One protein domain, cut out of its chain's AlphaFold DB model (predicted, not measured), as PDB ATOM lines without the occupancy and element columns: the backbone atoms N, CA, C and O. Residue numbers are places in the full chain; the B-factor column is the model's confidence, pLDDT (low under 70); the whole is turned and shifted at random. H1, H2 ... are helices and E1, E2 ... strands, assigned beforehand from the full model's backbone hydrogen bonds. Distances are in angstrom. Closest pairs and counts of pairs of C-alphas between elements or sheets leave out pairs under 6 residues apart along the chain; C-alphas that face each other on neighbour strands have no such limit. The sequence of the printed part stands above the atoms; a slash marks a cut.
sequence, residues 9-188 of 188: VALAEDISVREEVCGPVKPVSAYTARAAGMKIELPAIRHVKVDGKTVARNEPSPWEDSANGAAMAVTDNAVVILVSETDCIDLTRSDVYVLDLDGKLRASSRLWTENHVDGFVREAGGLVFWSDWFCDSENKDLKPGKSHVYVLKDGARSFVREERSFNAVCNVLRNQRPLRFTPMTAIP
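What this domain is: This is residues 9 to 188 of the 188 residues of an uncharacterized protein of Asticcacaulis sp. AC460 (UniProt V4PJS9). Three strongly twisted antiparallel sheets stand in a row, partly face to face, with E5 to E8 in the middle, the sheet E4 E3 E2 E1 E13 on one side and the sheet E9 E10 E11 E12 on the other, where fewer C-alphas meet. H3 covers one face of the sheet E9 E10 E11 E12, the small H2 sits by that sheet and the middle one, the chain after H3 runs back past E5 to the first sheet, and residues 9 to 14 of H1 stick out at the far end. The printed part has 180 residues, with three named helices and thirteen named strands in the order H1, E1 to E10, H2, E11, E12, H3, E13. The class is mixed, helices and strands. The whole is compact, with a radius of gyration of the C-alphas of 16.7 A and spans of 47 by 40 by 26 A.

Where its parts are: The largest sheet holds E1, residues 30 to 35, 16.2 A long, E2, residues 38 to 43, 15.9 A long, E3, residues 47 to 50, E4, residues 53 to 57, and E13, residues 185 to 187. E1 begins at C-alpha 30 (-3.835, 25.586, 14.314). The next sheet has E5, residues 69 to 75, 20.1 A, E6, residues 78 to 86, 25.3 A, E7, residues 92 to 99, 21.9 A, and E8, residues 105 to 113, 21.5 A; E8 bends by 53 degrees at residue 110. The third sheet has E9, residues 119 to 123, E10, residues 126 to 130, E11, residues 146 to 153, 20.5 A, and E12, residues 160 to 165, 16.3 A; E11 bends by 51 degrees at residue 150. H1, residues 9 to 22, is 20.1 A long and begins at C-alpha 9 (11.139, 15.426, 30.397). H2 is residues 132 to 135, and H3, residues 166 to 175, is 13.3 A long and ends at C-alpha 175 (-22.403, 46.579, 32.303).

How they stand to each other: E1 to E4 form a meander, each strand the antiparallel neighbour of the one before, and E13 is the edge strand beside E1. N 33 and O 40 of the hairpin E1 and E2 are 3.0 A apart, and N 32 and O 185 of E1 and E13 are 2.8 A apart, both within hydrogen-bond range. The sheets form a stack, face to face in turn. The first sheet faces E5 to E8 with 45 pairs of C-alphas within 10 A and strands at 29 degrees; the closest C-alphas of E4 and E8 are those of Val 55 and Leu 105, 5.9 A. E5 to E8 are a second meander; N 81 and O 97 of the hairpin E6 and E7 are 2.8 A apart. This sheet faces E9 to E12 with 22 such pairs and strands at 31 degrees. N 129 and O 150 of the antiparallel neighbours E10 and E11 are 2.8 A apart. H3 is on one face of this sheet, two layers; the closest C-alphas of E11 and H3 are those of Lys 146 and Phe 166, 4.3 A. H2 and H3 touch, closest at the C-alphas of Cys 135 and Cys 170, 5.7 A. H2 only grazes the third sheet. H1 is apart from E2 to E13, H2 and H3. Of the O i to N i+4 pairs, 9 of 10 in H1 and 3 of 6 in H3 are within range, and H2 is too short for one.

The domain as a whole: The C-alphas farthest apart are those of Val 9 and Ala 124, 51.2 A. The printed part has no cut. The link E4 to E5, 11 residues, is long. Residues 182 to 183 pair antiparallel with residues 71 to 72 of E5. Mean pLDDT of the printed part is 84.2; residues 9 to 17, 59 to 62, 64, 89 to 91 and 113 to 117 are under 70.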
ATOM      1  N   VAL A   9      11.635  15.863  29.072       42.47
ATOM      2  CA  VAL A   9      11.139  15.426  30.397       42.47
ATOM      3  C   VAL A   9      10.384  16.540  31.134       42.47
ATOM      4  O   VAL A   9       9.394  16.254  31.791       42.47
ATOM      5  N   ALA A  10      10.762  17.810  30.943       42.94
ATOM      6  CA  ALA A  10      10.088  18.943  31.593       42.94
ATOM      7  C   ALA A  10       8.645  19.163  31.091       42.94
ATOM      8  O   ALA A  10       7.757  19.475  31.871       42.94
ATOM      9  N   LEU A  11       8.394  18.928  29.797       49.28
ATOM     10  CA  LEU A  11       7.070  19.091  29.180       49.28
ATOM     11  C   LEU A  11       6.026  18.107  29.726       49.28
ATOM     12  O   LEU A  11       4.858  18.458  29.822       49.28
ATOM     13  N   ALA A  12       6.422  16.877  30.067       49.69
ATOM     14  CA  ALA A  12       5.477  15.856  30.518       49.69
ATOM     15  C   ALA A  12       4.955  16.130  31.938       49.69
ATOM     16  O   ALA A  12       3.768  15.939  32.197       49.69
ATOM     17  N   GLU A  13       5.820  16.605  32.841       50.62
ATOM     18  CA  GLU A  13       5.423  16.979  34.205       50.62
ATOM     19  C   GLU A  13       4.552  18.250  34.202       50.62
ATOM     20  O   GLU A  13       3.488  18.246  34.823       50.62
ATOM     21  N   ASP A  14       4.916  19.274  33.416       54.91
ATOM     22  CA  ASP A  14       4.111  20.499  33.250       54.91
ATOM     23  C   ASP A  14       2.723  20.221  32.641       54.91
ATOM     24  O   ASP A  14       1.734  20.819  33.065       54.91
ATOM     25  N   ILE A  15       2.615  19.293  31.680       56.56
ATOM     26  CA  ILE A  15       1.318  18.895  31.106       56.56
ATOM     27  C   ILE A  15       0.457  18.182  32.154       56.56
ATOM     28  O   ILE A  15      -0.733  18.464  32.219       56.56
ATOM     29  N   SER A  16       1.026  17.322  33.005       59.19
ATOM     30  CA  SER A  16       0.240  16.582  34.006       59.19
ATOM     31  C   SER A  16      -0.429  17.493  35.045       59.19
ATOM     32  O   SER A  16      -1.624  17.360  35.292       59.19
ATOM     33  N   VAL A  17       0.293  18.490  35.569       67.31
ATOM     34  CA  VAL A  17      -0.261  19.494  36.498       67.31
ATOM     35  C   VAL A  17      -1.264  20.402  35.787       67.31
ATOM     36  O   VAL A  17      -2.290  20.781  36.348       67.31
ATOM     37  N   ARG A  18      -1.000  20.741  34.524       72.00
ATOM     38  CA  ARG A  18      -1.900  21.580  33.734       72.00
ATOM     39  C   ARG A  18      -3.191  20.851  33.363       72.00
ATOM     40  O   ARG A  18      -4.244  21.468  33.411       72.00
ATOM     41  N   GLU A  19      -3.161  19.556  33.059       75.38
ATOM     42  CA  GLU A  19      -4.364  18.748  32.804       75.38
ATOM     43  C   GLU A  19      -5.236  18.563  34.052       75.38
ATOM     44  O   GLU A  19      -6.463  18.509  33.941       75.38
ATOM     45  N   GLU A  20      -4.630  18.518  35.243       75.19
ATOM     46  CA  GLU A  20      -5.370  18.507  36.512       75.19
ATOM     47  C   GLU A  20      -6.224  19.772  36.696       75.19
ATOM     48  O   GLU A  20      -7.309  19.703  37.275       75.19
ATOM     49  N   VAL A  21      -5.766  20.910  36.164       75.62
ATOM     50  CA  VAL A  21      -6.443  22.211  36.272       75.62
ATOM     51  C   VAL A  21      -7.339  22.503  35.058       75.62
ATOM     52  O   VAL A  21      -8.507  22.852  35.210       75.62
ATOM     53  N   CYS A  22      -6.817  22.349  33.840       75.94
ATOM     54  CA  CYS A  22      -7.499  22.663  32.578       75.94
ATOM     55  C   CYS A  22      -8.497  21.584  32.126       75.94
ATOM     56  O   CYS A  22      -9.261  21.807  31.183       75.94
ATOM     57  N   GLY A  23      -8.453  20.392  32.728       77.00
ATOM     58  CA  GLY A  23      -9.022  19.188  32.132       77.00
ATOM     59  C   GLY A  23      -8.172  18.671  30.961       77.00
ATOM     60  O   GLY A  23      -7.051  19.129  30.761       77.00
ATOM     61  N   PRO A  24      -8.681  17.711  30.166       76.06
ATOM     62  CA  PRO A  24      -7.898  17.058  29.117       76.06
ATOM     63  C   PRO A  24      -7.300  18.049  28.111       76.06
ATOM     64  O   PRO A  24      -8.034  18.789  27.447       76.06
ATOM     65  N   VAL A  25      -5.978  18.010  27.950       79.31
ATOM     66  CA  VAL A  25      -5.242  18.869  27.025       79.31
ATOM     67  C   VAL A  25      -4.788  18.029  25.835       79.31
ATOM     68  O   VAL A  25      -4.220  16.952  25.977       79.31
ATOM     69  N   LYS A  26      -5.054  18.501  24.617       81.19
ATOM     70  CA  LYS A  26      -4.599  17.829  23.391       81.19
ATOM     71  C   LYS A  26      -3.745  18.761  22.540       81.19
ATOM     72  O   LYS A  26      -3.996  19.967  22.564       81.19
ATOM     73  N   PRO A  27      -2.802  18.217  21.749       84.00
ATOM     74  CA  PRO A  27      -2.060  19.004  20.778       84.00
ATOM     75  C   PRO A  27      -2.993  19.732  19.807       84.00
ATOM     76  O   PRO A  27      -4.025  19.189  19.395       84.00
ATOM     77  N   VAL A  28      -2.626  20.963  19.458       86.50
ATOM     78  CA  VAL A  28      -3.321  21.779  18.459       86.50
ATOM     79  C   VAL A  28      -2.298  22.364  17.497       86.50
ATOM     80  O   VAL A  28      -1.406  23.107  17.900       86.50
ATOM     81  N   SER A  29      -2.449  22.068  16.207       88.06
ATOM     82  CA  SER A  29      -1.578  22.569  15.140       88.06
ATOM     83  C   SER A  29      -2.000  23.952  14.619       88.06
ATOM     84  O   SER A  29      -1.157  24.742  14.171       88.06
ATOM     85  N   ALA A  30      -3.298  24.277  14.686       89.75
ATOM     86  CA  ALA A  30      -3.835  25.586  14.314       89.75
ATOM     87  C   ALA A  30      -5.255  25.838  14.848       89.75
ATOM     88  O   ALA A  30      -5.995  24.907  15.139       89.75
ATOM     89  N   TYR A  31      -5.687  27.101  14.844       91.81
ATOM     90  CA  TYR A  31      -7.102  27.481  14.931       91.81
ATOM     91  C   TYR A  31      -7.560  28.097  13.615       91.81
ATOM     92  O   TYR A  31      -6.825  28.856  12.985       91.81
ATOM     93  N   THR A  32      -8.787  27.797  13.194       94.94
ATOM     94  CA  THR A  32      -9.327  28.276  11.918       94.94
ATOM     95  C   THR A  32     -10.727  28.848  12.069       94.94
ATOM     96  O   THR A  32     -11.522  28.389  12.887       94.94
ATOM     97  N   ALA A  33     -11.039  29.867  11.272       95.38
ATOM     98  CA  ALA A  33     -12.387  30.408  11.164       95.38
ATOM     99  C   ALA A  33     -12.614  31.079   9.806       95.38
ATOM    100  O   ALA A  33     -11.682  31.304   9.027       95.38
ATOM    101  N   ARG A  34     -13.877  31.411   9.528       94.75
ATOM    102  CA  ARG A  34     -14.273  32.236   8.383       94.75
ATOM    103  C   ARG A  34     -14.937  33.514   8.870       94.75
ATOM    104  O   ARG A  34     -15.895  33.441   9.631       94.75
ATOM    105  N   ALA A  35     -14.460  34.659   8.393       91.56
ATOM    106  CA  ALA A  35     -14.978  35.976   8.757       91.56
ATOM    107  C   ALA A  35     -14.928  36.907   7.551       91.56
ATOM    108  O   ALA A  35     -13.927  36.908   6.844       91.56
ATOM    109  N   ALA A  36     -15.983  37.696   7.325       90.38
ATOM    110  CA  ALA A  36     -16.025  38.699   6.252       90.38
ATOM    111  C   ALA A  36     -15.559  38.162   4.872       90.38
ATOM    112  O   ALA A  36     -14.872  38.844   4.126       90.38
ATOM    113  N   GLY A  37     -15.908  36.912   4.540       91.44
ATOM    114  CA  GLY A  37     -15.522  36.262   3.277       91.44
ATOM    115  C   GLY A  37     -14.115  35.646   3.241       91.44
ATOM    116  O   GLY A  37     -13.806  34.928   2.295       91.44
ATOM    117  N   MET A  38     -13.298  35.838   4.277       94.88
ATOM    118  CA  MET A  38     -11.909  35.373   4.352       94.88
ATOM    119  C   MET A  38     -11.766  34.068   5.136       94.88
ATOM    120  O   MET A  38     -12.540  33.797   6.062       94.88
ATOM    121  N   LYS A  39     -10.735  33.275   4.820       96.00
ATOM    122  CA  LYS A  39     -10.253  32.188   5.683       96.00
ATOM    123  C   LYS A  39      -9.144  32.716   6.589       96.00
ATOM    124  O   LYS A  39      -8.095  33.136   6.105       96.00
ATOM    125  N   ILE A  40      -9.356  32.640   7.898       95.62
ATOM    126  CA  ILE A  40      -8.377  33.048   8.906       95.62
ATOM    127  C   ILE A  40      -7.812  31.794   9.559       95.62
ATOM    128  O   ILE A  40      -8.563  30.929  10.014       95.62
ATOM    129  N   GLU A  41      -6.488  31.704   9.611       94.12
ATOM    130  CA  GLU A  41      -5.767  30.622  10.272       94.12
ATOM    131  C   GLU A  41      -4.754  31.198  11.260       94.12
ATOM    132  O   GLU A  41      -4.004  32.129  10.949       94.12
ATOM    133  N   LEU A  42      -4.706  30.594  12.440       90.50
ATOM    134  CA  LEU A  42      -3.744  30.864  13.493       90.50
ATOM    135  C   LEU A  42      -2.933  29.592  13.723       90.50
ATOM    136  O   LEU A  42      -3.339  28.754  14.528       90.50
ATOM    137  N   PRO A  43      -1.820  29.392  13.000       86.31
ATOM    138  CA  PRO A  43      -0.900  28.310  13.310       86.31
ATOM    139  C   PRO A  43      -0.424  28.405  14.762       86.31
ATOM    140  O   PRO A  43      -0.301  29.512  15.301       86.31
ATOM    141  N   ALA A  44      -0.055  27.270  15.350       75.19
ATOM    142  CA  ALA A  44       0.393  27.152  16.741       75.19
ATOM    143  C   ALA A  44       1.760  27.825  17.062       75.19
ATOM    144  O   ALA A  44       2.444  27.501  18.024       75.19
ATOM    145  N   ILE A  45       2.137  28.833  16.269       71.94
ATOM    146  CA  ILE A  45       3.363  29.639  16.335       71.94
ATOM    147  C   ILE A  45       3.064  31.154  16.304       71.94
ATOM    148  O   ILE A  45       3.806  31.926  15.706       71.94
ATOM    149  N   ARG A  46       1.946  31.592  16.909       71.12
ATOM    150  CA  ARG A  46       1.490  33.004  17.028       71.12
ATOM    151  C   ARG A  46       1.605  33.837  15.739       71.12
ATOM    152  O   ARG A  46       1.972  35.014  15.749       71.12
ATOM    153  N   HIS A  47       1.284  33.220  14.609       84.62
ATOM    154  CA  HIS A  47       1.162  33.895  13.321       84.62
ATOM    155  C   HIS A  47      -0.313  34.058  12.966       84.62
ATOM    156  O   HIS A  47      -1.118  33.184  13.271       84.62
ATOM    157  N   VAL A  48      -0.653  35.127  12.245       88.31
ATOM    158  CA  VAL A  48      -1.978  35.267  11.625       88.31
ATOM    159  C   VAL A  48      -1.827  35.094  10.126       88.31
ATOM    160  O   VAL A  48      -1.039  35.805   9.489       88.31
ATOM    161  N   LYS A  49      -2.574  34.147   9.561       93.31
ATOM    162  CA  LYS A  49      -2.689  33.943   8.120       93.31
ATOM    163  C   LYS A  49      -4.106  34.262   7.660       93.31
ATOM    164  O   LYS A  49      -5.072  33.815   8.272       93.31
ATOM    165  N   VAL A  50      -4.206  34.994   6.560       95.19
ATOM    166  CA  VAL A  50      -5.458  35.269   5.853       95.19
ATOM    167  C   VAL A  50      -5.310  34.740   4.438       95.19
ATOM    168  O   VAL A  50      -4.356  35.098   3.746       95.19
ATOM    169  N   ASP A  51      -6.197  33.825   4.049       94.56
ATOM    170  CA  ASP A  51      -6.187  33.157   2.742       94.56
ATOM    171  C   ASP A  51      -4.794  32.611   2.367       94.56
ATOM    172  O   ASP A  51      -4.290  32.764   1.257       94.56
ATOM    173  N   GLY A  52      -4.129  31.995   3.352       92.06
ATOM    174  CA  GLY A  52      -2.793  31.407   3.221       92.06
ATOM    175  C   GLY A  52      -1.624  32.395   3.333       92.06
ATOM    176  O   GLY A  52      -0.482  31.964   3.508       92.06
ATOM    177  N   LYS A  53      -1.870  33.710   3.306       93.62
ATOM    178  CA  LYS A  53      -0.831  34.741   3.428       93.62
ATOM    179  C   LYS A  53      -0.646  35.171   4.879       93.62
ATOM    180  O   LYS A  53      -1.594  35.567   5.545       93.62
ATOM    181  N   THR A  54       0.593  35.171   5.364       93.31
ATOM    182  CA  THR A  54       0.914  35.723   6.689       93.31
ATOM    183  C   THR A  54       0.738  37.242   6.702       93.31
ATOM    184  O   THR A  54       1.390  37.944   5.929       93.31
ATOM    185  N   VAL A  55      -0.106  37.738   7.607       92.50
ATOM    186  CA  VAL A  55      -0.384  39.172   7.805       92.50
ATOM    187  C   VAL A  55       0.136  39.703   9.141       92.50
ATOM    188  O   VAL A  55       0.344  40.905   9.267       92.50
ATOM    189  N   ALA A  56       0.413  38.822  10.107       88.25
ATOM    190  CA  ALA A  56       1.067  39.161  11.368       88.25
ATOM    191  C   ALA A  56       2.063  38.065  11.779       88.25
ATOM    192  O   ALA A  56       1.768  36.874  11.628       88.25
ATOM    193  N   ARG A  57       3.222  38.471  12.313       83.50
ATOM    194  CA  ARG A  57       4.202  37.587  12.957       83.50
ATOM    195  C   ARG A  57       4.555  38.141  14.331       83.50
ATOM    196  O   ARG A  57       5.086  39.245  14.402       83.50
ATOM    197  N   ASN A  58       4.294  37.369  15.376       70.25
ATOM    198  CA  ASN A  58       4.907  37.573  16.684       70.25
ATOM    199  C   ASN A  58       6.077  36.596  16.851       70.25
ATOM    200  O   ASN A  58       6.207  35.651  16.071       70.25
ATOM    201  N   GLU A  59       6.949  36.838  17.834       64.31
ATOM    202  CA  GLU A  59       8.032  35.898  18.136       64.31
ATOM    203  C   GLU A  59       7.468  34.489  18.386       64.31
ATOM    204  O   GLU A  59       6.420  34.357  19.033       64.31
ATOM    205  N   PRO A  60       8.132  33.441  17.862       59.44
ATOM    206  CA  PRO A  60       7.660  32.078  17.999       59.44
ATOM    207  C   PRO A  60       7.676  31.695  19.476       59.44
ATOM    208  O   PRO A  60       8.724  31.505  20.084       59.44
ATOM    209  N   SER A  61       6.486  31.578  20.044       59.53
ATOM    210  CA  SER A  61       6.268  30.924  21.322       59.53
ATOM    211  C   SER A  61       5.203  29.860  21.070       59.53
ATOM    212  O   SER A  61       4.073  30.237  20.725       59.53
ATOM    213  N   PRO A  62       5.581  28.569  21.138       61.78
ATOM    214  CA  PRO A  62       4.653  27.470  20.926       61.78
ATOM    215  C   PRO A  62       3.552  27.558  21.980       61.78
ATOM    216  O   PRO A  62       3.827  27.752  23.161       61.78
ATOM    217  N   TRP A  63       2.308  27.474  21.528       70.38
ATOM    218  CA  TRP A  63       1.106  27.474  22.368       70.38
ATOM    219  C   TRP A  63       0.233  26.259  22.023       70.38
ATOM    220  O   TRP A  63      -0.989  26.322  22.098       70.38
ATOM    221  N   GLU A  64       0.892  25.187  21.563       68.38
ATOM    222  CA  GLU A  64       0.410  24.070  20.732       68.38
ATOM    223  C   GLU A  64      -0.539  23.096  21.442       68.38
ATOM    224  O   GLU A  64      -0.470  21.885  21.241       68.38
ATOM    225  N   ASP A  65      -1.437  23.609  22.273       77.50
ATOM    226  CA  ASP A  65      -2.368  22.812  23.044       77.50
ATOM    227  C   ASP A  65      -3.755  23.460  23.158       77.50
ATOM    228  O   ASP A  65      -3.940  24.658  22.934       77.50
ATOM    229  N   SER A  66      -4.748  22.631  23.482       73.94
ATOM    230  CA  SER A  66      -6.158  23.018  23.533       73.94
ATOM    231  C   SER A  66      -6.593  23.748  24.800       73.94
ATOM    232  O   SER A  66      -7.752  24.156  24.856       73.94
ATOM    233  N   ALA A  67      -5.734  23.863  25.820       79.25
ATOM    234  CA  ALA A  67      -6.046  24.704  26.976       79.25
ATOM    235  C   ALA A  67      -6.054  26.174  26.552       79.25
ATOM    236  O   ALA A  67      -6.886  26.963  26.993       79.25
ATOM    237  N   ASN A  68      -5.176  26.524  25.617       84.06
ATOM    238  CA  ASN A  68      -5.198  27.822  24.977       84.06
ATOM    239  C   ASN A  68      -6.401  27.966  24.028       84.06
ATOM    240  O   ASN A  68      -6.932  27.004  23.464       84.06
ATOM    241  N   GLY A  69      -6.835  29.203  23.817       84.62
ATOM    242  CA  GLY A  69      -8.018  29.518  23.026       84.62
ATOM    243  C   GLY A  69      -7.733  30.503  21.904       84.62
ATOM    244  O   GLY A  69      -6.848  31.350  21.997       84.62
ATOM    245  N   ALA A  70      -8.547  30.440  20.855       87.81
ATOM    246  CA  ALA A  70      -8.679  31.538  19.915       87.81
ATOM    247  C   ALA A  70     -10.149  31.790  19.602       87.81
ATOM    248  O   ALA A  70     -10.930  30.857  19.396       87.81
ATOM    249  N   ALA A  71     -10.522  33.059  19.543       90.50
ATOM    250  CA  ALA A  71     -11.867  33.487  19.216       90.50
ATOM    251  C   ALA A  71     -11.828  34.747  18.353       90.50
ATOM    252  O   ALA A  71     -10.843  35.487  18.331       90.50
ATOM    253  N   MET A  72     -12.920  35.011  17.645       92.50
ATOM    254  CA  MET A  72     -13.034  36.186  16.788       92.50
ATOM    255  C   MET A  72     -14.374  36.899  16.945       92.50
ATOM    256  O   MET A  72     -15.409  36.265  17.144       92.50
ATOM    257  N   ALA A  73     -14.362  38.216  16.787       93.25
ATOM    258  CA  ALA A  73     -15.548  39.049  16.674       93.25
ATOM    259  C   ALA A  73     -15.499  39.834  15.361       93.25
ATOM    260  O   ALA A  73     -14.464  40.390  14.989       93.25
ATOM    261  N   VAL A  74     -16.630  39.900  14.662       93.44
ATOM    262  CA  VAL A  74     -16.781  40.728  13.460       93.44
ATOM    263  C   VAL A  74     -17.547  41.986  13.838       93.44
ATOM    264  O   VAL A  74     -18.569  41.925  14.517       93.44
ATOM    265  N   THR A  75     -17.036  43.129  13.401       90.50
ATOM    266  CA  THR A  75     -17.666  44.443  13.548       90.50
ATOM    267  C   THR A  75     -17.871  45.065  12.170       90.50
ATOM    268  O   THR A  75     -17.317  44.573  11.188       90.50
ATOM    269  N   ASP A  76     -18.587  46.186  12.098       88.75
ATOM    270  CA  ASP A  76     -18.895  46.868  10.831       88.75
ATOM    271  C   ASP A  76     -17.660  47.294  10.019       88.75
ATOM    272  O   ASP A  76     -17.771  47.564   8.827       88.75
ATOM    273  N   ASN A  77     -16.478  47.381  10.641       90.44
ATOM    274  CA  ASN A  77     -15.262  47.870   9.984       90.44
ATOM    275  C   ASN A  77     -13.992  47.055  10.274       90.44
ATOM    276  O   ASN A  77     -12.896  47.481   9.891       90.44
ATOM    277  N   ALA A  78     -14.102  45.938  10.992       94.25
ATOM    278  CA  ALA A  78     -12.944  45.151  11.403       94.25
ATOM    279  C   ALA A  78     -13.316  43.735  11.845       94.25
ATOM    280  O   ALA A  78     -14.407  43.505  12.374       94.25
ATOM    281  N   VAL A  79     -12.346  42.829  11.730       95.06
ATOM    282  CA  VAL A  79     -12.329  41.541  12.429       95.06
ATOM    283  C   VAL A  79     -11.344  41.644  13.591       95.06
ATOM    284  O   VAL A  79     -10.179  41.981  13.393       95.06
ATOM    285  N   VAL A  80     -11.810  41.367  14.806       94.12
ATOM    286  CA  VAL A  80     -10.985  41.327  16.019       94.12
ATOM    287  C   VAL A  80     -10.741  39.869  16.368       94.12
ATOM    288  O   VAL A  80     -11.688  39.104  16.517       94.12
ATOM    289  N   ILE A  81      -9.478  39.486  16.487       92.25
ATOM    290  CA  ILE A  81      -9.043  38.144  16.860       92.25
ATOM    291  C   ILE A  81      -8.408  38.239  18.238       92.25
ATOM    292  O   ILE A  81      -7.535  39.078  18.462       92.25
ATOM    293  N   LEU A  82      -8.842  37.360  19.131       89.38
ATOM    294  CA  LEU A  82      -8.293  37.184  20.462       89.38
ATOM    295  C   LEU A  82      -7.665  35.797  20.537       89.38
ATOM    296  O   LEU A  82      -8.335  34.801  20.266       89.38
ATOM    297  N   VAL A  83      -6.388  35.742  20.894       87.00
ATOM    298  CA  VAL A  83      -5.689  34.508  21.257       87.00
ATOM    299  C   VAL A  83      -5.430  34.564  22.747       87.00
ATOM    300  O   VAL A  83      -4.897  35.563  23.215       87.00
ATOM    301  N   SER A  84      -5.795  33.513  23.464       84.00
ATOM    302  CA  SER A  84      -5.720  33.413  24.917       84.00
ATOM    303  C   SER A  84      -4.786  32.277  25.299       84.00
ATOM    304  O   SER A  84      -5.071  31.114  25.026       84.00
ATOM    305  N   GLU A  85      -3.666  32.630  25.914       82.62
ATOM    306  CA  GLU A  85      -2.732  31.704  26.543       82.62
ATOM    307  C   GLU A  85      -3.006  31.693  28.041       82.62
ATOM    308  O   GLU A  85      -2.855  32.726  28.687       82.62
ATOM    309  N   THR A  86      -3.424  30.549  28.567       78.94
ATOM    310  CA  THR A  86      -3.997  30.444  29.914       78.94
ATOM    311  C   THR A  86      -3.180  29.532  30.815       78.94
ATOM    312  O   THR A  86      -2.693  28.492  30.365       78.94
ATOM    313  N   ASP A  87      -3.071  29.884  32.094       72.38
ATOM    314  CA  ASP A  87      -2.608  28.965  33.140       72.38
ATOM    315  C   ASP A  87      -3.729  28.060  33.692       72.38
ATOM    316  O   ASP A  87      -3.460  27.177  34.500       72.38
ATOM    317  N   CYS A  88      -4.965  28.250  33.209       71.81
ATOM    318  CA  CYS A  88      -6.205  27.582  33.619       71.81
ATOM    319  C   CYS A  88      -6.652  27.808  35.063       71.81
ATOM    320  O   CYS A  88      -7.642  27.208  35.476       71.81
ATOM    321  N   ILE A  89      -5.963  28.668  35.807       67.25
ATOM    322  CA  ILE A  89      -6.336  29.031  37.168       67.25
ATOM    323  C   ILE A  89      -7.015  30.393  37.088       67.25
ATOM    324  O   ILE A  89      -8.240  30.456  37.062       67.25
ATOM    325  N   ASP A  90      -6.239  31.457  36.899       59.62
ATOM    326  CA  ASP A  90      -6.754  32.825  37.012       59.62
ATOM    327  C   ASP A  90      -6.244  33.750  35.901       59.62
ATOM    328  O   ASP A  90      -6.879  34.762  35.599       59.62
ATOM    329  N   LEU A  91      -5.128  33.421  35.238       61.06
ATOM    330  CA  LEU A  91      -4.451  34.367  34.358       61.06
ATOM    331  C   LEU A  91      -4.401  33.897  32.915       61.06
ATOM    332  O   LEU A  91      -4.017  32.771  32.592       61.06
ATOM    333  N   THR A  92      -4.697  34.851  32.032       73.88
ATOM    334  CA  THR A  92      -4.478  34.698  30.605       73.88
ATOM    335  C   THR A  92      -3.680  35.847  30.036       73.88
ATOM    336  O   THR A  92      -3.956  37.032  30.234       73.88
ATOM    337  N   ARG A  93      -2.667  35.481  29.260       79.31
ATOM    338  CA  ARG A  93      -1.994  36.409  28.370       79.31
ATOM    339  C   ARG A  93      -2.716  36.385  27.038       79.31
ATOM    340  O   ARG A  93      -2.725  35.356  26.364       79.31
ATOM    341  N   SER A  94      -3.259  37.523  26.621       83.12
ATOM    342  CA  SER A  94      -3.893  37.613  25.313       83.12
ATOM    343  C   SER A  94      -3.067  38.354  24.283       83.12
ATOM    344  O   SER A  94      -2.577  39.460  24.509       83.12
ATOM    345  N   ASP A  95      -2.986  37.761  23.098       87.31
ATOM    346  CA  ASP A  95      -2.562  38.447  21.887       87.31
ATOM    347  C   ASP A  95      -3.816  38.852  21.095       87.31
ATOM    348  O   ASP A  95      -4.664  38.025  20.757       87.31
ATOM    349  N   VAL A  96      -3.938  40.144  20.801       90.50
ATOM    350  CA  VAL A  96      -5.059  40.733  20.064       90.50
ATOM    351  C   VAL A  96      -4.576  41.149  18.686       90.50
ATOM    352  O   VAL A  96      -3.572  41.854  18.561       90.50
ATOM    353  N   TYR A  97      -5.330  40.781  17.655       93.00
ATOM    354  CA  TYR A  97      -5.108  41.231  16.284       93.00
ATOM    355  C   TYR A  97      -6.375  41.877  15.746       93.00
ATOM    356  O   TYR A  97      -7.473  41.349  15.902       93.00
ATOM    357  N   VAL A  98      -6.225  43.016  15.081       94.88
ATOM    358  CA  VAL A  98      -7.328  43.710  14.421       94.88
ATOM    359  C   VAL A  98      -7.029  43.763  12.936       94.88
ATOM    360  O   VAL A  98      -6.046  44.379  12.516       94.88
ATOM    361  N   LEU A  99      -7.876  43.110  12.151       96.00
ATOM    362  CA  LEU A  99      -7.829  43.113  10.695       96.00
ATOM    363  C   LEU A  99      -8.885  44.076  10.145       96.00
ATOM    364  O   LEU A  99      -9.951  44.235  10.745       96.00
ATOM    365  N   ASP A 100      -8.613  44.714   9.009       95.19
ATOM    366  CA  ASP A 100      -9.689  45.292   8.198       95.19
ATOM    367  C   ASP A 100     -10.528  44.185   7.533       95.19
ATOM    368  O   ASP A 100     -10.227  42.992   7.640       95.19
ATOM    369  N   LEU A 101     -11.616  44.577   6.867       95.06
ATOM    370  CA  LEU A 101     -12.501  43.635   6.174       95.06
ATOM    371  C   LEU A 101     -11.876  43.038   4.897       95.06
ATOM    372  O   LEU A 101     -12.415  42.068   4.377       95.06
ATOM    373  N   ASP A 102     -10.734  43.568   4.446       95.00
ATOM    374  CA  ASP A 102      -9.924  43.025   3.346       95.00
ATOM    375  C   ASP A 102      -8.805  42.089   3.855       95.00
ATOM    376  O   ASP A 102      -7.986  41.597   3.073       95.00
ATOM    377  N   GLY A 103      -8.714  41.874   5.173       94.62
ATOM    378  CA  GLY A 103      -7.772  40.946   5.794       94.62
ATOM    379  C   GLY A 103      -6.390  41.506   6.092       94.62
ATOM    380  O   GLY A 103      -5.490  40.752   6.467       94.62
ATOM    381  N   LYS A 104      -6.174  42.814   5.950       95.06
ATOM    382  CA  LYS A 104      -4.900  43.445   6.303       95.06
ATOM    383  C   LYS A 104      -4.851  43.721   7.796       95.06
ATOM    384  O   LYS A 104      -5.808  44.206   8.396       95.06
ATOM    385  N   LEU A 105      -3.685  43.480   8.389       95.25
ATOM    386  CA  LEU A 105      -3.428  43.828   9.780       95.25
ATOM    387  C   LEU A 105      -3.453  45.351   9.962       95.25
ATOM    388  O   LEU A 105      -2.628  46.065   9.391       95.25
ATOM    389  N   ARG A 106      -4.377  45.836  10.794       95.19
ATOM    390  CA  ARG A 106      -4.452  47.239  11.222       95.19
ATOM    391  C   ARG A 106      -3.690  47.474  12.517       95.19
ATOM    392  O   ARG A 106      -2.977  48.467  12.632       95.19
ATOM    393  N   ALA A 107      -3.860  46.573  13.480       94.81
ATOM    394  CA  ALA A 107      -3.263  46.696  14.798       94.81
ATOM    395  C   ALA A 107      -2.995  45.330  15.429       94.81
ATOM    396  O   ALA A 107      -3.706  44.360  15.159       94.81
ATOM    397  N   SER A 108      -2.003  45.283  16.310       93.19
ATOM    398  CA  SER A 108      -1.774  44.152  17.204       93.19
ATOM    399  C   SER A 108      -1.330  44.639  18.577       93.19
ATOM    400  O   SER A 108      -0.725  45.705  18.720       93.19
ATOM    401  N   SER A 109      -1.675  43.899  19.624       91.19
ATOM    402  CA  SER A 109      -1.236  44.194  20.990       91.19
ATOM    403  C   SER A 109      -1.234  42.937  21.834       91.19
ATOM    404  O   SER A 109      -2.011  42.022  21.588       91.19
ATOM    405  N   ARG A 110      -0.375  42.928  22.850       87.50
ATOM    406  CA  ARG A 110      -0.393  41.929  23.912       87.50
ATOM    407  C   ARG A 110      -0.968  42.577  25.160       87.50
ATOM    408  O   ARG A 110      -0.437  43.594  25.601       87.50
ATOM    409  N   LEU A 111      -2.049  42.015  25.680       83.31
ATOM    410  CA  LEU A 111      -2.794  42.529  26.826       83.31
ATOM    411  C   LEU A 111      -2.933  41.423  27.877       83.31
ATOM    412  O   LEU A 111      -2.957  40.239  27.544       83.31
ATOM    413  N   TRP A 112      -2.994  41.822  29.143       71.69
ATOM    414  CA  TRP A 112      -3.338  40.917  30.238       71.69
ATOM    415  C   TRP A 112      -4.849  40.832  30.367       71.69
ATOM    416  O   TRP A 112      -5.522  41.862  30.283       71.69
ATOM    417  N   THR A 113      -5.340  39.609  30.540       66.81
ATOM    418  CA  THR A 113      -6.764  39.287  30.544       66.81
ATOM    419  C   THR A 113      -7.072  38.263  31.625       66.81
ATOM    420  O   THR A 113      -6.251  37.381  31.882       66.81
ATOM    421  N   GLU A 114      -8.268  38.315  32.188       61.38
ATOM    422  CA  GLU A 114      -8.839  37.188  32.918       61.38
ATOM    423  C   GLU A 114      -9.579  36.271  31.946       61.38
ATOM    424  O   GLU A 114     -10.220  36.705  30.987       61.38
ATOM    425  N   ASN A 115      -9.496  34.965  32.194       54.44
ATOM    426  CA  ASN A 115      -9.957  33.929  31.271       54.44
ATOM    427  C   ASN A 115     -11.438  34.019  30.848       54.44
ATOM    428  O   ASN A 115     -11.821  33.389  29.857       54.44
ATOM    429  N   HIS A 116     -12.295  34.721  31.597       51.56
ATOM    430  CA  HIS A 116     -13.741  34.478  31.533       51.56
ATOM    431  C   HIS A 116     -14.634  35.722  31.497       51.56
ATOM    432  O   HIS A 116     -15.805  35.588  31.136       51.56
ATOM    433  N   VAL A 117     -14.137  36.908  31.868       60.84
ATOM    434  CA  VAL A 117     -15.009  38.078  32.116       60.84
ATOM    435  C   VAL A 117     -14.542  39.344  31.396       60.84
ATOM    436  O   VAL A 117     -14.946  40.461  31.710       60.84
ATOM    437  N   ASP A 118     -13.743  39.155  30.355       77.12
ATOM    438  CA  ASP A 118     -13.140  40.240  29.602       77.12
ATOM    439  C   ASP A 118     -13.929  40.582  28.344       77.12
ATOM    440  O   ASP A 118     -14.617  39.749  27.742       77.12
ATOM    441  N   GLY A 119     -13.820  41.838  27.915       82.56
ATOM    442  CA  GLY A 119     -14.630  42.330  26.819       82.56
ATOM    443  C   GLY A 119     -13.974  43.422  26.001       82.56
ATOM    444  O   GLY A 119     -13.190  44.245  26.470       82.56
ATOM    445  N   PHE A 120     -14.382  43.466  24.739       90.00
ATOM    446  CA  PHE A 120     -14.131  44.604  23.872       90.00
ATOM    447  C   PHE A 120     -15.428  45.376  23.684       90.00
ATOM    448  O   PHE A 120     -16.464  44.789  23.387       90.00
ATOM    449  N   VAL A 121     -15.376  46.691  23.821       91.31
ATOM    450  CA  VAL A 121     -16.510  47.594  23.641       91.31
ATOM    451  C   VAL A 121     -16.147  48.606  22.567       91.31
ATOM    452  O   VAL A 121     -15.039  49.141  22.544       91.31
ATOM    453  N   ARG A 122     -17.078  48.873  21.650       89.50
ATOM    454  CA  ARG A 122     -16.908  49.943  20.667       89.50
ATOM    455  C   ARG A 122     -17.361  51.264  21.284       89.50
ATOM    456  O   ARG A 122     -18.530  51.413  21.622       89.50
ATOM    457  N   GLU A 123     -16.452  52.226  21.363       90.88
ATOM    458  CA  GLU A 123     -16.757  53.619  21.692       90.88
ATOM    459  C   GLU A 123     -16.611  54.495  20.438       90.88
ATOM    460  O   GLU A 123     -16.031  54.079  19.434       90.88
ATOM    461  N   ALA A 124     -17.111  55.735  20.490       86.50
ATOM    462  CA  ALA A 124     -17.100  56.658  19.348       86.50
ATOM    463  C   ALA A 124     -15.694  56.959  18.786       86.50
ATOM    464  O   ALA A 124     -15.583  57.376  17.639       86.50
ATOM    465  N   GLY A 125     -14.634  56.772  19.583       85.81
ATOM    466  CA  GLY A 125     -13.246  57.044  19.188       85.81
ATOM    467  C   GLY A 125     -12.371  55.808  18.972       85.81
ATOM    468  O   GLY A 125     -11.166  55.963  18.752       85.81
ATOM    469  N   GLY A 126     -12.924  54.595  19.092       92.38
ATOM    470  CA  GLY A 126     -12.136  53.380  18.920       92.38
ATOM    471  C   GLY A 126     -12.681  52.141  19.623       92.38
ATOM    472  O   GLY A 126     -13.837  52.064  20.037       92.38
ATOM    473  N   LEU A 127     -11.821  51.132  19.722       93.50
ATOM    474  CA  LEU A 127     -12.108  49.875  20.402       93.50
ATOM    475  C   LEU A 127     -11.480  49.896  21.797       93.50
ATOM    476  O   LEU A 127     -10.283  50.140  21.934       93.50
ATOM    477  N   VAL A 128     -12.280  49.634  22.823       94.06
ATOM    478  CA  VAL A 128     -11.846  49.614  24.219       94.06
ATOM    479  C   VAL A 128     -11.828  48.182  24.712       94.06
ATOM    480  O   VAL A 128     -12.841  47.498  24.650       94.06
ATOM    481  N   PHE A 129     -10.679  47.743  25.202       92.06
ATOM    482  CA  PHE A 129     -10.535  46.508  25.950       92.06
ATOM    483  C   PHE A 129     -10.665  46.792  27.449       92.06
ATOM    484  O   PHE A 129     -10.005  47.698  27.978       92.06
ATOM    485  N   TRP A 130     -11.507  46.010  28.114       89.31
ATOM    486  CA  TRP A 130     -11.718  46.033  29.553       89.31
ATOM    487  C   TRP A 130     -11.686  44.601  30.109       89.31
ATOM    488  O   TRP A 130     -12.006  43.651  29.394       89.31
ATOM    489  N   SER A 131     -11.301  44.475  31.375       86.44
ATOM    490  CA  SER A 131     -11.222  43.213  32.113       86.44
ATOM    491  C   SER A 131     -11.752  43.409  33.530       86.44
ATOM    492  O   SER A 131     -11.554  44.490  34.099       86.44
ATOM    493  N   ASP A 132     -12.406  42.395  34.105       84.12
ATOM    494  CA  ASP A 132     -12.817  42.419  35.519       84.12
ATOM    495  C   ASP A 132     -11.594  42.521  36.454       84.12
ATOM    496  O   ASP A 132     -11.674  43.224  37.464       84.12
ATOM    497  N   TRP A 133     -10.427  41.997  36.047       84.19
ATOM    498  CA  TRP A 133      -9.143  42.185  36.742       84.19
ATOM    499  C   TRP A 133      -8.816  43.655  37.005       84.19
ATOM    500  O   TRP A 133      -8.184  44.017  37.999       84.19
ATOM    501  N   PHE A 134      -9.240  44.564  36.122       87.56
ATOM    502  CA  PHE A 134      -8.999  46.001  36.300       87.56
ATOM    503  C   PHE A 134      -9.771  46.584  37.487       87.56
ATOM    504  O   PHE A 134      -9.549  47.741  37.852       87.56
ATOM    505  N   CYS A 135     -10.678  45.809  38.072       87.12
ATOM    506  CA  CYS A 135     -11.526  46.159  39.197       87.12
ATOM    507  C   CYS A 135     -11.217  45.341  40.456       87.12
ATOM    508  O   CYS A 135     -11.781  45.651  41.507       87.12
ATOM    509  N   ASP A 136     -10.333  44.343  40.367       85.38
ATOM    510  CA  ASP A 136      -9.952  43.495  41.492       85.38
ATOM    511  C   ASP A 136      -9.058  44.251  42.485       85.38
ATOM    512  O   ASP A 136      -8.068  44.873  42.104       85.38
ATOM    513  N   SER A 137      -9.381  44.174  43.777       82.69
ATOM    514  CA  SER A 137      -8.586  44.758  44.860       82.69
ATOM    515  C   SER A 137      -7.140  44.254  44.945       82.69
ATOM    516  O   SER A 137      -6.292  44.958  45.496       82.69
ATOM    517  N   GLU A 138      -6.846  43.069  44.412       82.44
ATOM    518  CA  GLU A 138      -5.502  42.491  44.342       82.44
ATOM    519  C   GLU A 138      -4.665  43.074  43.193       82.44
ATOM    520  O   GLU A 138      -3.435  42.938  43.165       82.44
ATOM    521  N   ASN A 139      -5.303  43.794  42.267       81.62
ATOM    522  CA  ASN A 139      -4.623  44.430  41.160       81.62
ATOM    523  C   ASN A 139      -3.746  45.601  41.638       81.62
ATOM    524  O   ASN A 139      -4.213  46.698  41.951       81.62
ATOM    525  N   LYS A 140      -2.427  45.386  41.608       81.81
ATOM    526  CA  LYS A 140      -1.399  46.361  42.021       81.81
ATOM    527  C   LYS A 140      -1.378  47.641  41.179       81.81
ATOM    528  O   LYS A 140      -0.769  48.625  41.596       81.81
ATOM    529  N   ASP A 141      -2.011  47.639  40.008       81.12
ATOM    530  CA  ASP A 141      -2.153  48.813  39.148       81.12
ATOM    531  C   ASP A 141      -3.311  49.742  39.553       81.12
ATOM    532  O   ASP A 141      -3.428  50.844  38.996       81.12
ATOM    533  N   LEU A 142      -4.172  49.330  40.494       83.19
ATOM    534  CA  LEU A 142      -5.261  50.168  40.985       83.19
ATOM    535  C   LEU A 142      -4.732  51.370  41.771       83.19
ATOM    536  O   LEU A 142      -3.849  51.278  42.622       83.19
ATOM    537  N   LYS A 143      -5.338  52.528  41.507       87.69
ATOM    538  CA  LYS A 143      -5.091  53.775  42.242       87.69
ATOM    539  C   LYS A 143      -6.392  54.232  42.899       87.69
ATOM    540  O   LYS A 143      -7.463  53.957  42.354       87.69
ATOM    541  N   PRO A 144      -6.348  54.984  44.015       89.62
ATOM    542  CA  PRO A 144      -7.561  55.486  44.656       89.62
ATOM    543  C   PRO A 144      -8.496  56.195  43.662       89.62
ATOM    544  O   PRO A 144      -8.117  57.176  43.022       89.62
ATOM    545  N   GLY A 145      -9.713  55.663  43.506       90.69
ATOM    546  CA  GLY A 145     -10.751  56.206  42.622       90.69
ATOM    547  C   GLY A 145     -10.499  56.055  41.114       90.69
ATOM    548  O   GLY A 145     -11.299  56.555  40.316       90.69
ATOM    549  N   LYS A 146      -9.432  55.368  40.698       93.81
ATOM    550  CA  LYS A 146      -9.071  55.175  39.291       93.81
ATOM    551  C   LYS A 146      -8.902  53.699  38.951       93.81
ATOM    552  O   LYS A 146      -8.475  52.898  39.772       93.81
ATOM    553  N   SER A 147      -9.172  53.389  37.696       93.12
ATOM    554  CA  SER A 147      -8.797  52.135  37.056       93.12
ATOM    555  C   SER A 147      -8.214  52.467  35.675       93.12
ATOM    556  O   SER A 147      -7.904  53.627  35.376       93.12
ATOM    557  N   HIS A 148      -8.017  51.467  34.834       92.25
ATOM    558  CA  HIS A 148      -7.510  51.644  33.491       92.25
ATOM    559  C   HIS A 148      -8.265  50.771  32.501       92.25
ATOM    560  O   HIS A 148      -8.919  49.799  32.856       92.25
ATOM    561  N   VAL A 149      -8.164  51.161  31.241       92.69
ATOM    562  CA  VAL A 149      -8.575  50.367  30.089       92.69
ATOM    563  C   VAL A 149      -7.464  50.417  29.058       92.69
ATOM    564  O   VAL A 149      -6.539  51.228  29.158       92.69
ATOM    565  N   TYR A 150      -7.573  49.585  28.036       93.88
ATOM    566  CA  TYR A 150      -6.706  49.671  26.874       93.88
ATOM    567  C   TYR A 150      -7.534  50.140  25.685       93.88
ATOM    568  O   TYR A 150      -8.543  49.533  25.345       93.88
ATOM    569  N   VAL A 151      -7.119  51.231  25.046       95.00
ATOM    570  CA  VAL A 151      -7.865  51.851  23.945       95.00
ATOM    571  C   VAL A 151      -7.066  51.743  22.658       95.00
ATOM    572  O   VAL A 151      -5.937  52.228  22.570       95.00
ATOM    573  N   LEU A 152      -7.669  51.147  21.635       95.62
ATOM    574  CA  LEU A 152      -7.220  51.244  20.254       95.62
ATOM    575  C   LEU A 152      -7.996  52.375  19.578       95.62
ATOM    576  O   LEU A 152      -9.127  52.182  19.129       95.62
ATOM    577  N   LYS A 153      -7.381  53.559  19.522       94.50
ATOM    578  CA  LYS A 153      -7.938  54.718  18.811       94.50
ATOM    579  C   LYS A 153      -7.998  54.451  17.310       94.50
ATOM    580  O   LYS A 153      -7.147  53.740  16.769       94.50
ATOM    581  N   ASP A 154      -8.960  55.051  16.620       88.50
ATOM    582  CA  ASP A 154      -9.069  54.892  15.171       88.50
ATOM    583  C   ASP A 154      -7.782  55.321  14.446       88.50
ATOM    584  O   ASP A 154      -7.247  56.409  14.650       88.50
ATOM    585  N   GLY A 155      -7.255  54.417  13.615       87.75
ATOM    586  CA  GLY A 155      -5.995  54.612  12.887       87.75
ATOM    587  C   GLY A 155      -4.725  54.291  13.687       87.75
ATOM    588  O   GLY A 155      -3.644  54.255  13.098       87.75
ATOM    589  N   ALA A 156      -4.827  54.007  14.989       93.81
ATOM    590  CA  ALA A 156      -3.695  53.535  15.779       93.81
ATOM    591  C   ALA A 156      -3.312  52.090  15.412       93.81
ATOM    592  O   ALA A 156      -4.125  51.313  14.909       93.81
ATOM    593  N   ARG A 157      -2.051  51.733  15.680       94.12
ATOM    594  CA  ARG A 157      -1.488  50.397  15.400       94.12
ATOM    595  C   ARG A 157      -1.418  49.484  16.624       94.12
ATOM    596  O   ARG A 157      -1.092  48.309  16.488       94.12
ATOM    597  N   SER A 158      -1.712  50.012  17.805       94.19
ATOM    598  CA  SER A 158      -1.675  49.278  19.065       94.19
ATOM    599  C   SER A 158      -2.631  49.904  20.072       94.19
ATOM    600  O   SER A 158      -2.925  51.102  20.011       94.19
ATOM    601  N   PHE A 159      -3.092  49.090  21.011       94.50
ATOM    602  CA  PHE A 159      -3.808  49.552  22.182       94.50
ATOM    603  C   PHE A 159      -2.865  50.332  23.102       94.50
ATOM    604  O   PHE A 159      -1.689  49.994  23.246       94.50
ATOM    605  N   VAL A 160      -3.389  51.376  23.738       94.25
ATOM    606  CA  VAL A 160      -2.660  52.193  24.712       94.25
ATOM    607  C   VAL A 160      -3.433  52.196  26.022       94.25
ATOM    608  O   VAL A 160      -4.657  52.320  26.018       94.25
ATOM    609  N   ARG A 161      -2.718  52.057  27.143       93.19
ATOM    610  CA  ARG A 161      -3.308  52.162  28.480       93.19
ATOM    611  C   ARG A 161      -3.840  53.579  28.697       93.19
ATOM    612  O   ARG A 161      -3.104  54.551  28.534       93.19
ATOM    613  N   GLU A 162      -5.095  53.686  29.104       93.56
ATOM    614  CA  GLU A 162      -5.758  54.941  29.449       93.56
ATOM    615  C   GLU A 162      -6.304  54.843  30.876       93.56
ATOM    616  O   GLU A 162      -7.059  53.924  31.198       93.56
ATOM    617  N   GLU A 163      -5.917  55.778  31.746       94.56
ATOM    618  CA  GLU A 163      -6.507  55.875  33.081       94.56
ATOM    619  C   GLU A 163      -7.911  56.471  32.995       94.56
ATOM    620  O   GLU A 163      -8.118  57.525  32.389       94.56
ATOM    621  N   ARG A 164      -8.869  55.836  33.669       94.25
ATOM    622  CA  ARG A 164     -10.254  56.305  33.779       94.25
ATOM    623  C   ARG A 164     -10.704  56.274  35.237       94.25
ATOM    624  O   ARG A 164     -10.039  55.701  36.101       94.25
ATOM    625  N   SER A 165     -11.832  56.915  35.537       95.56
ATOM    626  CA  SER A 165     -12.419  56.793  36.874       95.56
ATOM    627  C   SER A 165     -12.839  55.345  37.126       95.56
ATOM    628  O   SER A 165     -13.326  54.668  36.220       95.56
ATOM    629  N   PHE A 166     -12.674  54.874  38.363       93.62
ATOM    630  CA  PHE A 166     -13.038  53.505  38.739       93.62
ATOM    631  C   PHE A 166     -14.498  53.202  38.384       93.62
ATOM    632  O   PHE A 166     -14.796  52.182  37.775       93.62
ATOM    633  N   ASN A 167     -15.404  54.145  38.665       93.81
ATOM    634  CA  ASN A 167     -16.824  54.014  38.343       93.81
ATOM    635  C   ASN A 167     -17.079  53.828  36.834       93.81
ATOM    636  O   ASN A 167     -17.911  53.010  36.447       93.81
ATOM    637  N   ALA A 168     -16.355  54.552  35.973       93.25
ATOM    638  CA  ALA A 168     -16.517  54.431  34.524       93.25
ATOM    639  C   ALA A 168     -16.093  53.049  33.999       93.25
ATOM    640  O   ALA A 168     -16.679  52.557  33.038       93.25
ATOM    641  N   VAL A 169     -15.109  52.406  34.630       91.75
ATOM    642  CA  VAL A 169     -14.660  51.064  34.237       91.75
ATOM    643  C   VAL A 169     -15.540  49.995  34.890       91.75
ATOM    644  O   VAL A 169     -16.252  49.262  34.210       91.75
ATOM    645  N   CYS A 170     -15.578  49.974  36.218       90.19
ATOM    646  CA  CYS A 170     -16.075  48.838  36.991       90.19
ATOM    647  C   CYS A 170     -17.596  48.794  37.162       90.19
ATOM    648  O   CYS A 170     -18.148  47.731  37.428       90.19
ATOM    649  N   ASN A 171     -18.284  49.926  36.976       89.00
ATOM    650  CA  ASN A 171     -19.745  49.994  37.073       89.00
ATOM    651  C   ASN A 171     -20.412  50.346  35.741       89.00
ATOM    652  O   ASN A 171     -21.551  49.951  35.513       89.00
ATOM    653  N   VAL A 172     -19.743  51.100  34.863       89.69
ATOM    654  CA  VAL A 172     -20.316  51.471  33.562       89.69
ATOM    655  C   VAL A 172     -19.884  50.491  32.479       89.69
ATOM    656  O   VAL A 172     -20.748  49.795  31.952       89.69
ATOM    657  N   LEU A 173     -18.588  50.397  32.154       86.25
ATOM    658  CA  LEU A 173     -18.106  49.524  31.070       86.25
ATOM    659  C   LEU A 173     -18.424  48.047  31.307       86.25
ATOM    660  O   LEU A 173     -18.909  47.396  30.385       86.25
ATOM    661  N   ARG A 174     -18.263  47.564  32.544       79.69
ATOM    662  CA  ARG A 174     -18.631  46.196  32.950       79.69
ATOM    663  C   ARG A 174     -20.070  45.809  32.582       79.69
ATOM    664  O   ARG A 174     -20.354  44.659  32.273       79.69
ATOM    665  N   ASN A 175     -20.983  46.781  32.598       81.19
ATOM    666  CA  ASN A 175     -22.403  46.579  32.303       81.19
ATOM    667  C   ASN A 175     -22.776  46.879  30.840       81.19
ATOM    668  O   ASN A 175     -23.938  46.722  30.451       81.19
ATOM    669  N   GLN A 176     -21.827  47.327  30.014       85.06
ATOM    670  CA  GLN A 176     -22.061  47.483  28.582       85.06
ATOM    671  C   GLN A 176     -22.042  46.123  27.885       85.06
ATOM    672  O   GLN A 176     -21.437  45.170  28.359       85.06
ATOM    673  N   ARG A 177     -22.712  46.021  26.731       78.38
ATOM    674  CA  ARG A 177     -22.697  44.788  25.932       78.38
ATOM    675  C   ARG A 177     -21.355  44.679  25.198       78.38
ATOM    676  O   ARG A 177     -21.143  45.471  24.277       78.38
ATOM    677  N   PRO A 178     -20.473  43.728  25.549       84.44
ATOM    678  CA  PRO A 178     -19.224  43.549  24.826       84.44
ATOM    679  C   PRO A 178     -19.479  42.979  23.425       84.44
ATOM    680  O   PRO A 178     -20.537  42.403  23.135       84.44
ATOM    681  N   LEU A 179     -18.479  43.113  22.554       88.19
ATOM    682  CA  LEU A 179     -18.394  42.362  21.311       88.19
ATOM    683  C   LEU A 179     -18.519  40.871  21.616       88.19
ATOM    684  O   LEU A 179     -17.867  40.345  22.516       88.19
ATOM    685  N   ARG A 180     -19.352  40.180  20.838       88.44
ATOM    686  CA  ARG A 180     -19.516  38.733  20.963       88.44
ATOM    687  C   ARG A 180     -18.424  38.029  20.179       88.44
ATOM    688  O   ARG A 180     -18.397  38.103  18.952       88.44
ATOM    689  N   PHE A 181     -17.559  37.329  20.900       89.44
ATOM    690  CA  PHE A 181     -16.540  36.478  20.311       89.44
ATOM    691  C   PHE A 181     -17.109  35.088  20.034       89.44
ATOM    692  O   PHE A 181     -17.797  34.499  20.863       89.44
ATOM    693  N   THR A 182     -16.830  34.573  18.843       91.56
ATOM    694  CA  THR A 182     -17.116  33.194  18.451       91.56
ATOM    695  C   THR A 182     -15.812  32.401  18.491       91.56
ATOM    696  O   THR A 182     -14.837  32.842  17.872       91.56
ATOM    697  N   PRO A 183     -15.767  31.257  19.197       91.56
ATOM    698  CA  PRO A 183     -14.595  30.391  19.212       91.56
ATOM    699  C   PRO A 183     -14.190  29.957  17.802       91.56
ATOM    700  O   PRO A 183     -15.037  29.636  16.965       91.56
ATOM    701  N   MET A 184     -12.888  29.938  17.543       92.81
ATOM    702  CA  MET A 184     -12.320  29.379  16.322       92.81
ATOM    703  C   MET A 184     -12.207  27.854  16.447       92.81
ATOM    704  O   MET A 184     -12.071  27.309  17.540       92.81
ATOM    705  N   THR A 185     -12.246  27.143  15.323       93.50
ATOM    706  CA  THR A 185     -12.129  25.681  15.304       93.50
ATOM    707  C   THR A 185     -10.671  25.265  15.464       93.50
ATOM    708  O   THR A 185      -9.854  25.563  14.590       93.50
ATOM    709  N   ALA A 186     -10.360  24.554  16.549       90.31
ATOM    710  CA  ALA A 186      -9.056  23.932  16.768       90.31
ATOM    711  C   ALA A 186      -8.835  22.757  15.800       90.31
ATOM    712  O   ALA A 186      -9.716  21.913  15.616       90.31
ATOM    713  N   ILE A 187      -7.649  22.703  15.205       90.50
ATOM    714  CA  ILE A 187      -7.168  21.643  14.323       90.50
ATOM    715  C   ILE A 187      -6.092  20.864  15.090       90.50
ATOM    716  O   ILE A 187      -5.128  21.496  15.524       90.50
ATOM    717  N   PRO A 188      -6.250  19.543  15.285       84.69
ATOM    718  CA  PRO A 188      -5.233  18.701  15.918       84.69
ATOM    719  C   PRO A 188      -3.868  18.774  15.226       84.69
ATOM    720  O   PRO A 188      -3.824  19.060  14.005       84.69
TER     721      PRO A 188